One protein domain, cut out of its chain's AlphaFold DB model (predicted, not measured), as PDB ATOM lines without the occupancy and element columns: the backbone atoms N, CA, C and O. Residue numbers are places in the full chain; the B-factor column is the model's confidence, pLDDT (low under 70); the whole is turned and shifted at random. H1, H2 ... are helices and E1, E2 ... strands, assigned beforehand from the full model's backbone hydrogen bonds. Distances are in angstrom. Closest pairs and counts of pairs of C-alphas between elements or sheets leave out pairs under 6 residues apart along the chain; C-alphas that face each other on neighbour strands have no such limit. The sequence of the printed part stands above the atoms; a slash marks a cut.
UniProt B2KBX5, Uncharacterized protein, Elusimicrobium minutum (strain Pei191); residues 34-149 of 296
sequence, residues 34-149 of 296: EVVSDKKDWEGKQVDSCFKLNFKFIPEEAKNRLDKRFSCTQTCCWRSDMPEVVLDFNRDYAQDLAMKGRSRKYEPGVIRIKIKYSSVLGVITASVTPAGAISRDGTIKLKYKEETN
ATOM      1  N   GLU A  34     283.795 486.695 509.734       89.06
ATOM      2  CA  GLU A  34     283.151 487.849 510.349       89.06
ATOM      3  C   GLU A  34     282.791 487.528 511.802       89.06
ATOM      4  O   GLU A  34     282.198 486.486 512.089       89.06
ATOM      5  N   VAL A  35     283.143 488.418 512.730       86.81
ATOM      6  CA  VAL A  35     282.758 488.304 514.142       86.81
ATOM      7  C   VAL A  35     281.497 489.127 514.351       86.81
ATOM      8  O   VAL A  35     281.530 490.345 514.235       86.81
ATOM      9  N   VAL A  36     280.388 488.450 514.636       85.62
ATOM     10  CA  VAL A  36     279.058 489.071 514.713       85.62
ATOM     11  C   VAL A  36     278.746 489.544 516.135       85.62
ATOM     12  O   VAL A  36     278.089 490.560 516.321       85.62
ATOM     13  N   SER A  37     279.197 488.800 517.149       84.25
ATOM     14  CA  SER A  37     278.958 489.108 518.565       84.25
ATOM     15  C   SER A  37     280.006 488.434 519.444       84.25
ATOM     16  O   SER A  37     280.566 487.404 519.069       84.25
ATOM     17  N   ASP A  38     280.217 488.943 520.654       83.75
ATOM     18  CA  ASP A  38     281.055 488.319 521.673       83.75
ATOM     19  C   ASP A  38     280.372 488.250 523.045       83.75
ATOM     20  O   ASP A  38     279.414 488.968 523.327       83.75
ATOM     21  N   LYS A  39     280.845 487.330 523.891       83.88
ATOM     22  CA  LYS A  39     280.495 487.255 525.314       83.88
ATOM     23  C   LYS A  39     281.755 487.503 526.125       83.88
ATOM     24  O   LYS A  39     282.782 486.860 525.880       83.88
ATOM     25  N   LYS A  40     281.655 488.395 527.105       82.38
ATOM     26  CA  LYS A  40     282.720 488.710 528.059       82.38
ATOM     27  C   LYS A  40     282.311 488.250 529.455       82.38
ATOM     28  O   LYS A  40     281.121 488.233 529.767       82.38
ATOM     29  N   ASP A  41     283.278 487.828 530.255       81.62
ATOM     30  CA  ASP A  41     283.070 487.594 531.681       81.62
ATOM     31  C   ASP A  41     283.019 488.921 532.466       81.62
ATOM     32  O   ASP A  41     283.078 490.014 531.897       81.62
ATOM     33  N   TRP A  42     282.873 488.823 533.788       76.88
ATOM     34  CA  TRP A  42     282.788 489.967 534.701       76.88
ATOM     35  C   TRP A  42     284.102 490.761 534.814       76.88
ATOM     36  O   TRP A  42     284.064 491.925 535.202       76.88
ATOM     37  N   GLU A  43     285.240 490.171 534.429       80.88
ATOM     38  CA  GLU A  43     286.540 490.848 534.306       80.88
ATOM     39  C   GLU A  43     286.695 491.546 532.940       80.88
ATOM     40  O   GLU A  43     287.721 492.165 532.656       80.88
ATOM     41  N   GLY A  44     285.683 491.454 532.067       76.06
ATOM     42  CA  GLY A  44     285.705 492.007 530.715       76.06
ATOM     43  C   GLY A  44     286.502 491.165 529.715       76.06
ATOM     44  O   GLY A  44     286.717 491.603 528.580       76.06
ATOM     45  N   LYS A  45     286.929 489.954 530.084       78.31
ATOM     46  CA  LYS A  45     287.684 489.047 529.219       78.31
ATOM     47  C   LYS A  45     286.737 488.245 528.334       78.31
ATOM     48  O   LYS A  45     285.714 487.724 528.768       78.31
ATOM     49  N   GLN A  46     287.087 488.131 527.054       76.31
ATOM     50  CA  GLN A  46     286.271 487.404 526.088       76.31
ATOM     51  C   GLN A  46     286.275 485.898 526.379       76.31
ATOM     52  O   GLN A  46     287.315 485.239 526.312       76.31
ATOM     53  N   VAL A  47     285.090 485.351 526.639       83.25
ATOM     54  CA  VAL A  47     284.884 483.919 526.887       83.25
ATOM     55  C   VAL A  47     284.355 483.197 525.651       83.25
ATOM     56  O   VAL A  47     284.714 482.042 525.412       83.25
ATOM     57  N   ASP A  48     283.584 483.884 524.802       86.56
ATOM     58  CA  ASP A  48     282.981 483.294 523.604       86.56
ATOM     59  C   ASP A  48     282.742 484.327 522.485       86.56
ATOM     60  O   ASP A  48     282.809 485.539 522.696       86.56
ATOM     61  N   SER A  49     282.513 483.839 521.268       87.31
ATOM     62  CA  SER A  49     282.318 484.643 520.058       87.31
ATOM     63  C   SER A  49     281.347 483.959 519.103       87.31
ATOM     64  O   SER A  49     281.563 482.793 518.765       87.31
ATOM     65  N   CYS A  50     280.349 484.694 518.610       89.88
ATOM     66  CA  CYS A  50     279.556 484.290 517.455       89.88
ATOM     67  C   CYS A  50     280.246 484.757 516.174       89.88
ATOM     68  O   CYS A  50     280.546 485.944 516.023       89.88
ATOM     69  N   PHE A  51     280.479 483.840 515.242       90.31
ATOM     70  CA  PHE A  51     281.123 484.137 513.965       90.31
ATOM     71  C   PHE A  51     280.258 483.699 512.786       90.31
ATOM     72  O   PHE A  51     279.446 482.781 512.901       90.31
ATOM     73  N   LYS A  52     280.466 484.327 511.632       91.94
ATOM     74  CA  LYS A  52     279.859 483.962 510.355       91.94
ATOM     75  C   LYS A  52     280.941 483.799 509.292       91.94
ATOM     76  O   LYS A  52     281.964 484.482 509.313       91.94
ATOM     77  N   LEU A  53     280.721 482.858 508.383       93.31
ATOM     78  CA  LEU A  53     281.646 482.509 507.315       93.31
ATOM     79  C   LEU A  53     281.101 482.960 505.958       93.31
ATOM     80  O   LEU A  53     280.097 482.445 505.469       93.31
ATOM     81  N   ASN A  54     281.794 483.900 505.329       93.06
ATOM     82  CA  ASN A  54     281.379 484.520 504.077       93.06
ATOM     83  C   ASN A  54     282.181 483.928 502.906       93.06
ATOM     84  O   ASN A  54     283.175 484.497 502.458       93.06
ATOM     85  N   PHE A  55     281.759 482.754 502.426       94.62
ATOM     86  CA  PHE A  55     282.431 482.040 501.333       94.62
ATOM     87  C   PHE A  55     281.834 482.310 499.957       94.62
ATOM     88  O   PHE A  55     280.625 482.475 499.794       94.62
ATOM     89  N   LYS A  56     282.701 482.231 498.944       94.81
ATOM     90  CA  LYS A  56     282.324 482.147 497.529       94.81
ATOM     91  C   LYS A  56     282.661 480.749 497.024       94.81
ATOM     92  O   LYS A  56     283.795 480.304 497.172       94.81
ATOM     93  N   PHE A  57     281.697 480.053 496.433       95.06
ATOM     94  CA  PHE A  57     281.887 478.681 495.958       95.06
ATOM     95  C   PHE A  57     282.057 478.657 494.445       95.06
ATOM     96  O   PHE A  57     281.277 479.271 493.722       95.06
ATOM     97  N   ILE A  58     283.062 477.924 493.974       94.00
ATOM     98  CA  ILE A  58     283.266 477.624 492.560       94.00
ATOM     99  C   ILE A  58     283.378 476.099 492.440       94.00
ATOM    100  O   ILE A  58     284.381 475.543 492.886       94.00
ATOM    101  N   PRO A  59     282.386 475.407 491.863       94.38
ATOM    102  CA  PRO A  59     281.175 475.964 491.262       94.38
ATOM    103  C   PRO A  59     280.132 476.393 492.319       94.38
ATOM    104  O   PRO A  59     280.155 475.909 493.455       94.38
ATOM    105  N   GLU A  60     279.213 477.295 491.959       93.62
ATOM    106  CA  GLU A  60     278.271 477.897 492.919       93.62
ATOM    107  C   GLU A  60     277.318 476.879 493.551       93.62
ATOM    108  O   GLU A  60     276.969 476.995 494.728       93.62
ATOM    109  N   GLU A  61     276.904 475.860 492.798       91.94
ATOM    110  CA  GLU A  61     275.983 474.823 493.258       91.94
ATOM    111  C   GLU A  61     276.534 473.980 494.414       91.94
ATOM    112  O   GLU A  61     275.750 473.363 495.138       91.94
ATOM    113  N   ALA A  62     277.852 473.985 494.649       92.62
ATOM    114  CA  ALA A  62     278.456 473.257 495.762       92.62
ATOM    115  C   ALA A  62     277.942 473.738 497.128       92.62
ATOM    116  O   ALA A  62     277.842 472.944 498.064       92.62
ATOM    117  N   LYS A  63     277.515 475.007 497.231       92.25
ATOM    118  CA  LYS A  63     276.895 475.551 498.450       92.25
ATOM    119  C   LYS A  63     275.639 474.781 498.867       92.25
ATOM    120  O   LYS A  63     275.337 474.696 500.052       92.25
ATOM    121  N   ASN A  64     274.925 474.182 497.908       91.50
ATOM    122  CA  ASN A  64     273.690 473.436 498.161       91.50
ATOM    123  C   ASN A  64     273.943 472.061 498.797       91.50
ATOM    124  O   ASN A  64     272.995 471.427 499.252       91.50
ATOM    125  N   ARG A  65     275.198 471.591 498.818       91.00
ATOM    126  CA  ARG A  65     275.592 470.335 499.472       91.00
ATOM    127  C   ARG A  65     275.792 470.492 500.974       91.00
ATOM    128  O   ARG A  65     275.719 469.513 501.705       91.00
ATOM    129  N   LEU A  66     276.048 471.717 501.421       91.75
ATOM    130  CA  LEU A  66     276.376 471.996 502.805       91.75
ATOM    131  C   LEU A  66     275.149 471.923 503.703       91.75
ATOM    132  O   LEU A  66     274.035 472.303 503.329       91.75
ATOM    133  N   ASP A  67     275.384 471.510 504.944       88.31
ATOM    134  CA  ASP A  67     274.383 471.668 505.979       88.31
ATOM    135  C   ASP A  67     274.213 473.152 506.320       88.31
ATOM    136  O   ASP A  67     275.119 473.804 506.848       88.31
ATOM    137  N   LYS A  68     273.036 473.708 506.029       85.88
ATOM    138  CA  LYS A  68     272.739 475.119 506.312       85.88
ATOM    139  C   LYS A  68     272.840 475.448 507.803       85.88
ATOM    140  O   LYS A  68     273.162 476.583 508.131       85.88
ATOM    141  N   ARG A  69     272.599 474.474 508.689       84.00
ATOM    142  CA  ARG A  69     272.648 474.669 510.146       84.00
ATOM    143  C   ARG A  69     274.074 474.667 510.687       84.00
ATOM    144  O   ARG A  69     274.368 475.425 511.600       84.00
ATOM    145  N   PHE A  70     274.946 473.836 510.116       86.38
ATOM    146  CA  PHE A  70     276.302 473.613 510.636       86.38
ATOM    147  C   PHE A  70     277.413 474.282 509.823       86.38
ATOM    148  O   PHE A  70     278.559 474.287 510.253       86.38
ATOM    149  N   SER A  71     277.107 474.872 508.665       89.06
ATOM    150  CA  SER A  71     278.112 475.529 507.815       89.06
ATOM    151  C   SER A  71     278.474 476.952 508.242       89.06
ATOM    152  O   SER A  71     279.437 477.502 507.715       89.06
ATOM    153  N   CYS A  72     277.709 477.570 509.150       91.12
ATOM    154  CA  CYS A  72     277.932 478.939 509.639       91.12
ATOM    155  C   CYS A  72     277.980 480.011 508.532       91.12
ATOM    156  O   CYS A  72     278.550 481.084 508.717       91.12
ATOM    157  N   THR A  73     277.395 479.716 507.366       88.75
ATOM    158  CA  THR A  73     277.372 480.612 506.196       88.75
ATOM    159  C   THR A  73     276.156 481.535 506.174       88.75
ATOM    160  O   THR A  73     276.215 482.644 505.648       88.75
ATOM    161  N   GLN A  74     275.036 481.096 506.756       85.38
ATOM    162  CA  GLN A  74     273.777 481.849 506.781       85.38
ATOM    163  C   GLN A  74     273.497 482.448 508.161       85.38
ATOM    164  O   GLN A  74     273.105 483.608 508.257       85.38
ATOM    165  N   THR A  75     273.756 481.679 509.217       84.94
ATOM    166  CA  THR A  75     273.589 482.069 510.621       84.94
ATOM    167  C   THR A  75     274.942 482.146 511.314       84.94
ATOM    168  O   THR A  75     275.860 481.409 510.947       84.94
ATOM    169  N   CYS A  76     275.068 483.017 512.319       88.81
ATOM    170  CA  CYS A  76     276.271 483.020 513.142       88.81
ATOM    171  C   CYS A  76     276.316 481.753 514.014       88.81
ATOM    172  O   CYS A  76     275.277 481.239 514.433       88.81
ATOM    173  N   CYS A  77     277.518 481.244 514.254       91.19
ATOM    174  CA  CYS A  77     277.780 480.093 515.103       91.19
ATOM    175  C   CYS A  77     278.597 480.525 516.314       91.19
ATOM    176  O   CYS A  77     279.602 481.224 516.168       91.19
ATOM    177  N   TRP A  78     278.187 480.088 517.502       90.75
ATOM    178  CA  TRP A  78     278.975 480.275 518.713       90.75
ATOM    179  C   TRP A  78     280.182 479.343 518.698       90.75
ATOM    180  O   TRP A  78     280.060 478.147 518.430       90.75
ATOM    181  N   ARG A  79     281.364 479.889 518.989       89.31
ATOM    182  CA  ARG A  79     282.620 479.132 519.028       89.31
ATOM    183  C   ARG A  79     282.613 478.060 520.119       89.31
ATOM    184  O   ARG A  79     283.249 477.027 519.923       89.31
ATOM    185  N   SER A  80     281.928 478.289 521.242       87.31
ATOM    186  CA  SER A  80     281.726 477.268 522.280       87.31
ATOM    187  C   SER A  80     281.001 476.029 521.755       87.31
ATOM    188  O   SER A  80     281.374 474.911 522.097       87.31
ATOM    189  N   ASP A  81     279.995 476.244 520.909       87.81
ATOM    190  CA  ASP A  81     279.078 475.200 520.446       87.81
ATOM    191  C   ASP A  81     279.628 474.507 519.195       87.81
ATOM    192  O   ASP A  81     279.452 473.305 519.001       87.81
ATOM    193  N   MET A  82     280.334 475.269 518.353       86.69
ATOM    194  CA  MET A  82     280.997 474.795 517.140       86.69
ATOM    195  C   MET A  82     282.490 475.141 517.161       86.69
ATOM    196  O   MET A  82     282.928 476.078 516.485       86.69
ATOM    197  N   PRO A  83     283.309 474.372 517.905       83.56
ATOM    198  CA  PRO A  83     284.760 474.557 517.917       83.56
ATOM    199  C   PRO A  83     285.408 474.220 516.563       83.56
ATOM    200  O   PRO A  83     286.514 474.680 516.267       83.56
ATOM    201  N   GLU A  84     284.728 473.415 515.743       91.69
ATOM    202  CA  GLU A  84     285.101 473.084 514.372       91.69
ATOM    203  C   GLU A  84     283.859 473.099 513.474       91.69
ATOM    204  O   GLU A  84     282.852 472.463 513.776       91.69
ATOM    205  N   VAL A  85     283.960 473.800 512.348       94.25
ATOM    206  CA  VAL A  85     282.966 473.800 511.275       94.25
ATOM    207  C   VAL A  85     283.409 472.811 510.205       94.25
ATOM    208  O   VAL A  85     284.527 472.902 509.694       94.25
ATOM    209  N   VAL A  86     282.529 471.876 509.853       94.88
ATOM    210  CA  VAL A  86     282.792 470.850 508.838       94.88
ATOM    211  C   VAL A  86     281.930 471.124 507.613       94.88
ATOM    212  O   VAL A  86     280.706 471.019 507.651       94.88
ATOM    213  N   LEU A  87     282.583 471.465 506.509       95.50
ATOM    214  CA  LEU A  87     281.967 471.626 505.201       95.50
ATOM    215  C   LEU A  87     282.125 470.318 504.422       95.50
ATOM    216  O   LEU A  87     283.149 470.106 503.772       95.50
ATOM    217  N   ASP A  88     281.143 469.426 504.526       95.69
ATOM    218  CA  ASP A  88     281.108 468.169 503.773       95.69
ATOM    219  C   ASP A  88     280.293 468.334 502.481       95.69
ATOM    220  O   ASP A  88     279.065 468.397 502.498       95.69
ATOM    221  N   PHE A  89     280.986 468.410 501.346       95.56
ATOM    222  CA  PHE A  89     280.382 468.552 500.018       95.56
ATOM    223  C   PHE A  89     279.887 467.216 499.445       95.56
ATOM    224  O   PHE A  89     279.084 467.198 498.504       95.56
ATOM    225  N   ASN A  90     280.336 466.097 500.020       95.44
ATOM    226  CA  ASN A  90     280.007 464.743 499.583       95.44
ATOM    227  C   ASN A  90     279.028 464.027 500.526       95.44
ATOM    228  O   ASN A  90     278.724 462.862 500.273       95.44
ATOM    229  N   ARG A  91     278.485 464.712 501.541       92.56
ATOM    230  CA  ARG A  91     277.569 464.157 502.554       92.56
ATOM    231  C   ARG A  91     276.497 463.230 501.969       92.56
ATOM    232  O   ARG A  91     276.386 462.077 502.367       92.56
ATOM    233  N   ASP A  92     275.766 463.712 500.963       92.88
ATOM    234  CA  ASP A  92     274.638 462.979 500.366       92.88
ATOM    235  C   ASP A  92     275.033 462.262 499.056       92.88
ATOM    236  O   ASP A  92     274.179 461.846 498.277       92.88
ATOM    237  N   TYR A  93     276.334 462.148 498.752       94.19
ATOM    238  CA  TYR A  93     276.835 461.667 497.459       94.19
ATOM    239  C   TYR A  93     276.342 460.254 497.123       94.19
ATOM    240  O   TYR A  93     275.724 460.044 496.076       94.19
ATOM    241  N   ALA A  94     276.601 459.300 498.023       93.50
ATOM    242  CA  ALA A  94     276.265 457.894 497.824       93.50
ATOM    243  C   ALA A  94     274.747 457.683 497.758       93.50
ATOM    244  O   ALA A  94     274.255 456.917 496.930       93.50
ATOM    245  N   GLN A  95     274.007 458.412 498.596       93.81
ATOM    246  CA  GLN A  95     272.553 458.361 498.617       93.81
ATOM    247  C   GLN A  95     271.957 458.907 497.315       93.81
ATOM    248  O   GLN A  95     271.111 458.252 496.712       93.81
ATOM    249  N   ASP A  96     272.415 460.067 496.837       93.25
ATOM    250  CA  ASP A  96     271.949 460.643 495.574       93.25
ATOM    251  C   ASP A  96     272.273 459.731 494.384       93.25
ATOM    252  O   ASP A  96     271.418 459.517 493.526       93.25
ATOM    253  N   LEU A  97     273.462 459.121 494.354       94.00
ATOM    254  CA  LEU A  97     273.831 458.180 493.297       94.00
ATOM    255  C   LEU A  97     272.938 456.929 493.314       94.00
ATOM    256  O   LEU A  97     272.497 456.477 492.257       94.00
ATOM    257  N   ALA A  98     272.623 456.395 494.496       93.00
ATOM    258  CA  ALA A  98     271.738 455.241 494.648       93.00
ATOM    259  C   ALA A  98     270.273 455.570 494.313       93.00
ATOM    260  O   ALA A  98     269.583 454.776 493.674       93.00
ATOM    261  N   MET A  99     269.782 456.747 494.710       92.75
ATOM    262  CA  MET A  99     268.379 457.123 494.523       92.75
ATOM    263  C   MET A  99     268.096 457.688 493.131       92.75
ATOM    264  O   MET A  99     267.112 457.278 492.515       92.75
ATOM    265  N   LYS A 100     268.945 458.595 492.636       93.62
ATOM    266  CA  LYS A 100     268.750 459.359 491.391       93.62
ATOM    267  C   LYS A 100     269.584 458.833 490.223       93.62
ATOM    268  O   LYS A 100     269.349 459.226 489.089       93.62
ATOM    269  N   GLY A 101     270.575 457.979 490.479       94.19
ATOM    270  CA  GLY A 101     271.454 457.435 489.443       94.19
ATOM    271  C   GLY A 101     272.526 458.404 488.937       94.19
ATOM    272  O   GLY A 101     273.339 458.001 488.113       94.19
ATOM    273  N   ARG A 102     272.567 459.654 489.419       94.38
ATOM    274  CA  ARG A 102     273.606 460.649 489.104       94.38
ATOM    275  C   ARG A 102     273.950 461.458 490.344       94.38
ATOM    276  O   ARG A 102     273.051 461.851 491.087       94.38
ATOM    277  N   SER A 103     275.234 461.717 490.559       95.12
ATOM    278  CA  SER A 103     275.700 462.570 491.652       95.12
ATOM    279  C   SER A 103     277.078 463.143 491.345       95.12
ATOM    280  O   SER A 103     277.848 462.562 490.580       95.12
ATOM    281  N   ARG A 104     277.402 464.289 491.944       94.62
ATOM    282  CA  ARG A 104     278.715 464.925 491.804       94.62
ATOM    283  C   ARG A 104     279.555 464.648 493.033       94.62
ATOM    284  O   ARG A 104     279.117 464.911 494.152       94.62
ATOM    285  N   LYS A 105     280.765 464.152 492.804       96.06
ATOM    286  CA  LYS A 105     281.778 463.953 493.834       96.06
ATOM    287  C   LYS A 105     282.768 465.107 493.783       96.06
ATOM    288  O   LYS A 105     283.406 465.311 492.752       96.06
ATOM    289  N   TYR A 106     282.863 465.863 494.870       95.88
ATOM    290  CA  TYR A 106     283.704 467.049 494.996       95.88
ATOM    291  C   TYR A 106     285.063 466.738 495.633       95.88
ATOM    292  O   TYR A 106     285.173 465.850 496.484       95.88
ATOM    293  N   GLU A 107     286.075 467.519 495.251       94.88
ATOM    294  CA  GLU A 107     287.433 467.495 495.797       94.88
ATOM    295  C   GLU A 107     287.957 468.924 496.074       94.88
ATOM    296  O   GLU A 107     287.981 469.747 495.149       94.88
ATOM    297  N   PRO A 108     288.420 469.222 497.311       94.31
ATOM    298  CA  PRO A 108     288.331 468.371 498.503       94.31
ATOM    299  C   PRO A 108     286.875 468.097 498.910       94.31
ATOM    300  O   PRO A 108     286.033 468.987 498.880       94.31
ATOM    301  N   GLY A 109     286.581 466.853 499.296       94.19
ATOM    302  CA  GLY A 109     285.220 466.456 499.677       94.19
ATOM    303  C   GLY A 109     284.774 467.023 501.023       94.19
ATOM    304  O   GLY A 109     283.593 467.283 501.215       94.19
ATOM    305  N   VAL A 110     285.727 467.247 501.931       96.44
ATOM    306  CA  VAL A 110     285.488 467.801 503.264       96.44
ATOM    307  C   VAL A 110     286.508 468.898 503.535       96.44
ATOM    308  O   VAL A 110     287.708 468.688 503.350       96.44
ATOM    309  N   ILE A 111     286.036 470.052 504.001       96.62
ATOM    310  CA  ILE A 111     286.876 471.136 504.518       96.62
ATOM    311  C   ILE A 111     286.522 471.350 505.989       96.62
ATOM    312  O   ILE A 111     285.360 471.550 506.327       96.62
ATOM    313  N   ARG A 112     287.521 471.319 506.869       96.38
ATOM    314  CA  ARG A 112     287.366 471.571 508.307       96.38
ATOM    315  C   ARG A 112     287.946 472.927 508.661       96.38
ATOM    316  O   ARG A 112     289.040 473.268 508.210       96.38
ATOM    317  N   ILE A 113     287.219 473.692 509.464       95.00
ATOM    318  CA  ILE A 113     287.582 475.052 509.853       95.00
ATOM    319  C   ILE A 113     287.516 475.136 511.365       95.00
ATOM    320  O   ILE A 113     286.448 475.047 511.961       95.00
ATOM    321  N   LYS A 114     288.670 475.327 511.994       93.56
ATOM    322  CA  LYS A 114     288.776 475.470 513.442       93.56
ATOM    323  C   LYS A 114     289.013 476.926 513.790       93.56
ATOM    324  O   LYS A 114     289.949 477.536 513.273       93.56
ATOM    325  N   ILE A 115     288.175 477.461 514.671       89.50
ATOM    326  CA  ILE A 115     288.203 478.870 515.061       89.50
ATOM    327  C   ILE A 115     288.675 478.978 516.504       89.50
ATOM    328  O   ILE A 115     288.178 478.297 517.400       89.50
ATOM    329  N   LYS A 116     289.673 479.828 516.729       87.38
ATOM    330  CA  LYS A 116     290.301 480.030 518.033       87.38
ATOM    331  C   LYS A 116     290.489 481.510 518.311       87.38
ATOM    332  O   LYS A 116     290.948 482.246 517.443       87.38
ATOM    333  N   TYR A 117     290.221 481.912 519.544       84.19
ATOM    334  CA  TYR A 117     290.639 483.211 520.052       84.19
ATOM    335  C   TYR A 117     292.087 483.130 520.552       84.19
ATOM    336  O   TYR A 117     292.427 482.220 521.311       84.19
ATOM    337  N   SER A 118     292.937 484.061 520.119       78.44
ATOM    338  CA  SER A 118     294.286 484.231 520.659       78.44
ATOM    339  C   SER A 118     294.273 485.365 521.674       78.44
ATOM    340  O   SER A 118     294.197 486.529 521.291       78.44
ATOM    341  N   SER A 119     294.390 485.042 522.965       75.31
ATOM    342  CA  SER A 119     294.471 486.057 524.026       75.31
ATOM    343  C   SER A 119     295.717 486.936 523.914       75.31
ATOM    344  O   SER A 119     295.684 488.083 524.336       75.31
ATOM    345  N   VAL A 120     296.799 486.408 523.333       75.88
ATOM    346  CA  VAL A 120     298.072 487.125 523.156       75.88
ATOM    347  C   VAL A 120     297.970 488.182 522.061       75.88
ATOM    348  O   VAL A 120     298.499 489.276 522.208       75.88
ATOM    349  N   LEU A 121     297.299 487.855 520.954       75.94
ATOM    350  CA  LEU A 121     297.173 488.755 519.804       75.94
ATOM    351  C   LEU A 121     295.867 489.562 519.824       75.94
ATOM    352  O   LEU A 121     295.690 490.433 518.982       75.94
ATOM    353  N   GLY A 122     294.936 489.239 520.725       74.88
ATOM    354  CA  GLY A 122     293.606 489.846 520.778       74.88
ATOM    355  C   GLY A 122     292.756 489.596 519.526       74.88
ATOM    356  O   GLY A 122     291.833 490.358 519.262       74.88
ATOM    357  N   VAL A 123     293.067 488.561 518.731       79.81
ATOM    358  CA  VAL A 123     292.395 488.284 517.446       79.81
ATOM    359  C   VAL A 123     291.778 486.898 517.384       79.81
ATOM    360  O   VAL A 123     292.288 485.925 517.957       79.81
ATOM    361  N   ILE A 124     290.697 486.793 516.612       84.12
ATOM    362  CA  ILE A 124     290.125 485.508 516.222       84.12
ATOM    363  C   ILE A 124     290.894 484.974 515.014       84.12
ATOM    364  O   ILE A 124     291.118 485.663 514.017       84.12
ATOM    365  N   THR A 125     291.310 483.719 515.123       86.19
ATOM    366  CA  THR A 125     292.077 483.007 514.108       86.19
ATOM    367  C   THR A 125     291.290 481.816 513.589       86.19
ATOM    368  O   THR A 125     290.679 481.083 514.367       86.19
ATOM    369  N   ALA A 126     291.332 481.598 512.275       89.50
ATOM    370  CA  ALA A 126     290.796 480.394 511.651       89.50
ATOM    371  C   ALA A 126     291.909 479.563 511.002       89.50
ATOM    372  O   ALA A 126     292.730 480.081 510.235       89.50
ATOM    373  N   SER A 127     291.914 478.261 511.284       91.62
ATOM    374  CA  SER A 127     292.759 477.269 510.614       91.62
ATOM    375  C   SER A 127     291.907 476.344 509.755       91.62
ATOM    376  O   SER A 127     290.870 475.867 510.215       91.62
ATOM    377  N   VAL A 128     292.358 476.083 508.529       94.56
ATOM    378  CA  VAL A 128     291.615 475.340 507.503       94.56
ATOM    379  C   VAL A 128     292.353 474.050 507.159       94.56
ATOM    380  O   VAL A 128     293.573 474.056 506.989       94.56
ATOM    381  N   THR A 129     291.616 472.951 507.022       94.75
ATOM    382  CA  THR A 129     292.136 471.659 506.566       94.75
ATOM    383  C   THR A 129     291.258 471.117 505.432       94.75
ATOM    384  O   THR A 129     290.051 471.009 505.633       94.75
ATOM    385  N   PRO A 130     291.822 470.755 504.262       94.44
ATOM    386  CA  PRO A 130     293.242 470.833 503.904       94.44
ATOM    387  C   PRO A 130     293.730 472.279 503.712       94.44
ATOM    388  O   PRO A 130     292.950 473.189 503.424       94.44
ATOM    389  N   ALA A 131     295.034 472.499 503.892       91.44
ATOM    390  CA  ALA A 131     295.634 473.810 503.670       91.44
ATOM    391  C   ALA A 131     295.425 474.250 502.209       91.44
ATOM    392  O   ALA A 131     295.569 473.451 501.288       91.44
ATOM    393  N   GLY A 132     295.058 475.516 501.998       90.12
ATOM    394  CA  GLY A 132     294.785 476.061 500.662       90.12
ATOM    395  C   GLY A 132     293.394 475.754 500.095       90.12
ATOM    396  O   GLY A 132     293.082 476.227 499.009       90.12
ATOM    397  N   ALA A 133     292.531 475.029 500.820       93.94
ATOM    398  CA  ALA A 133     291.160 474.759 500.372       93.94
ATOM    399  C   ALA A 133     290.278 476.021 500.286       93.94
ATOM    400  O   ALA A 133     289.320 476.064 499.516       93.94
ATOM    401  N   ILE A 134     290.610 477.043 501.079       94.75
ATOM    402  CA  ILE A 134     289.947 478.346 501.093       94.75
ATOM    403  C   ILE A 134     291.001 479.402 500.767       94.75
ATOM    404  O   ILE A 134     292.022 479.508 501.455       94.75
ATOM    405  N   SER A 135     290.749 480.168 499.711       92.25
ATOM    406  CA  SER A 135     291.604 481.277 499.285       92.25
ATOM    407  C   SER A 135     291.562 482.427 500.299       92.25
ATOM    408  O   SER A 135     290.709 482.474 501.188       92.25
ATOM    409  N   ARG A 136     292.495 483.378 500.190       88.69
ATOM    410  CA  ARG A 136     292.574 484.520 501.120       88.69
ATOM    411  C   ARG A 136     291.279 485.345 501.163       88.69
ATOM    412  O   ARG A 136     290.877 485.754 502.244       88.69
ATOM    413  N   ASP A 137     290.628 485.492 500.016       89.56
ATOM    414  CA  ASP A 137     289.378 486.228 499.787       89.56
ATOM    415  C   ASP A 137     288.102 485.423 500.119       89.56
ATOM    416  O   ASP A 137     286.992 485.894 499.881       89.56
ATOM    417  N   GLY A 138     288.235 484.184 500.609       91.75
ATOM    418  CA  GLY A 138     287.096 483.319 500.944       91.75
ATOM    419  C   GLY A 138     286.592 482.455 499.800       91.75
ATOM    420  O   GLY A 138     285.558 481.800 499.941       91.75
ATOM    421  N   THR A 139     287.298 482.427 498.669       95.62
ATOM    422  CA  THR A 139     286.907 481.593 497.534       95.62
ATOM    423  C   THR A 139     287.307 480.129 497.750       95.62
ATOM    424  O   THR A 139     288.486 479.808 497.937       95.62
ATOM    425  N   ILE A 140     286.326 479.230 497.664       96.12
ATOM    426  CA  ILE A 140     286.469 477.771 497.713       96.12
ATOM    427  C   ILE A 140     286.305 477.228 496.296       96.12
ATOM    428  O   ILE A 140     285.203 477.229 495.744       96.12
ATOM    429  N   LYS A 141     287.409 476.768 495.702       95.94
ATOM    430  CA  LYS A 141     287.410 476.136 494.376       95.94
ATOM    431  C   LYS A 141     287.412 474.622 494.536       95.94
ATOM    432  O   LYS A 141     288.395 474.056 495.004       95.94
ATOM    433  N   LEU A 142     286.327 473.979 494.124       95.81
ATOM    434  CA  LEU A 142     286.154 472.535 494.163       95.81
ATOM    435  C   LEU A 142     286.228 471.976 492.750       95.81
ATOM    436  O   LEU A 142     285.537 472.434 491.838       95.81
ATOM    437  N   LYS A 143     287.032 470.932 492.581       95.31
ATOM    438  CA  LYS A 143     286.912 470.067 491.408       95.31
ATOM    439  C   LYS A 143     285.743 469.126 491.647       95.31
ATOM    440  O   LYS A 143     285.480 468.754 492.789       95.31
ATOM    441  N   TYR A 144     285.043 468.735 490.591       95.25
ATOM    442  CA  TYR A 144     284.029 467.700 490.702       95.25
ATOM    443  C   TYR A 144     284.072 466.751 489.518       95.25
ATOM    444  O   TYR A 144     284.439 467.131 488.405       95.25
ATOM    445  N   LYS A 145     283.656 465.515 489.776       95.62
ATOM    446  CA  LYS A 145     283.348 464.526 488.751       95.62
ATOM    447  C   LYS A 145     281.892 464.121 488.909       95.62
ATOM    448  O   LYS A 145     281.456 463.775 490.007       95.62
ATOM    449  N   GLU A 146     281.136 464.203 487.824       94.44
ATOM    450  CA  GLU A 146     279.797 463.632 487.785       94.44
ATOM    451  C   GLU A 146     279.913 462.126 487.550       94.44
ATOM    452  O   GLU A 146     280.534 461.678 486.586       94.44
ATOM    453  N   GLU A 147     279.345 461.345 488.459       94.94
ATOM    454  CA  GLU A 147     279.262 459.897 488.344       94.94
ATOM    455  C   GLU A 147     277.820 459.504 488.036       94.94
ATOM    456  O   GLU A 147     276.864 460.047 488.597       94.94
ATOM    457  N   THR A 148     277.675 458.557 487.110       94.81
ATOM    458  CA  THR A 148     276.381 458.049 486.656       94.81
ATOM    459  C   THR A 148     276.316 456.545 486.879       94.81
ATOM    460  O   THR A 148     277.148 455.793 486.378       94.81
ATOM    461  N   ASN A 149     275.287 456.097 487.591       94.31
ATOM    462  CA  ASN A 149     274.916 454.697 487.717       94.31
ATOM    463  C   ASN A 149     273.874 454.360 486.638       94.31
ATOM    464  O   ASN A 149     272.672 454.566 486.826       94.31
TER     465      ASN A 149
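What this domain is: This is residues 34 to 149 of the 296 residues of an uncharacterized protein of Elusimicrobium minutum (strain Pei191) (UniProt B2KBX5). A long, thin rod of paired strands: at one end the hairpin E1 and E2 lies loosely alongside the three-stranded sheet E4, E6, E7, and at the other end the pair E5 and E9 has H2 packed on it. The short pair E3 and E8 lies between, and E2, E5 and E8 run on into E3, E6 and E9. The 116 printed residues hold two named helices and nine named strands, along the chain E1 E2 E3 H1 E4 H2 E5 E6 E7 E8 E9, a mixed class of helices and strands; the largest sheet is antiparallel. The whole is only just loose, close to compact, with a radius of gyration of the C-alphas of 16.5 A and spans of 60 by 25 by 18 A.

How they stand to each other: In the largest sheet, E6, residues 110 to 118, is the inner strand between the edge strands E4, residues 84 to 88, and E7, residues 123 to 129. N 113 and O 85 are 2.8 A apart, and in the hairpin E6 and E7, N 114 and O 127 are 2.9 A apart, both within hydrogen-bond range. E2, residues 46 to 53, is near E6 and forms a hairpin with E1, residues 34 to 40, where N 50 and O 37 are 2.8 A apart. Residues 77 to 78 pair antiparallel with residues 50 to 51 of E2. E2 runs on at 42 degrees into E3, residues 56 to 58, the parallel neighbour of E8, residues 139 to 141, with N 58 and O 140 2.9 A apart. E8 runs on at 43 degrees into E9, residues 143 to 148. E9 is antiparallel to E5, residues 102 to 107, with N 105 and O 145 2.9 A apart; E5 runs on at 40 degrees into E6. H2, residues 93 to 100, comes closest to E5 at the C-alphas of Leu 97 and Ser 103, 5.0 A. H1, residues 60 to 65, is near E8 and apart from H2. Every O i to N i+4 pair is within range in H2; H1 has 0 of 2, but 3 of 3 O i to N i+3 pairs.

Where its parts are: E1 begins at C-alpha 34, (283.151, 487.849, 510.349). E6, the longest strand, measures 25.5 A from C-alpha 110 at (285.488, 467.801, 503.264) to C-alpha 118; E2 and E7 measure 19.9 A each. E9 measures 16.7 A and ends at C-alpha 148, (276.381, 458.049, 486.656).

The domain as a whole: The farthest C-alphas, those of Glu 43 and Asn 149, are 60.1 A apart. The printed part has no cut, and the link H1 to E4, residues 66 to 83, is long. No printed residue is under 70 in pLDDT; the mean of the printed part is 90.1.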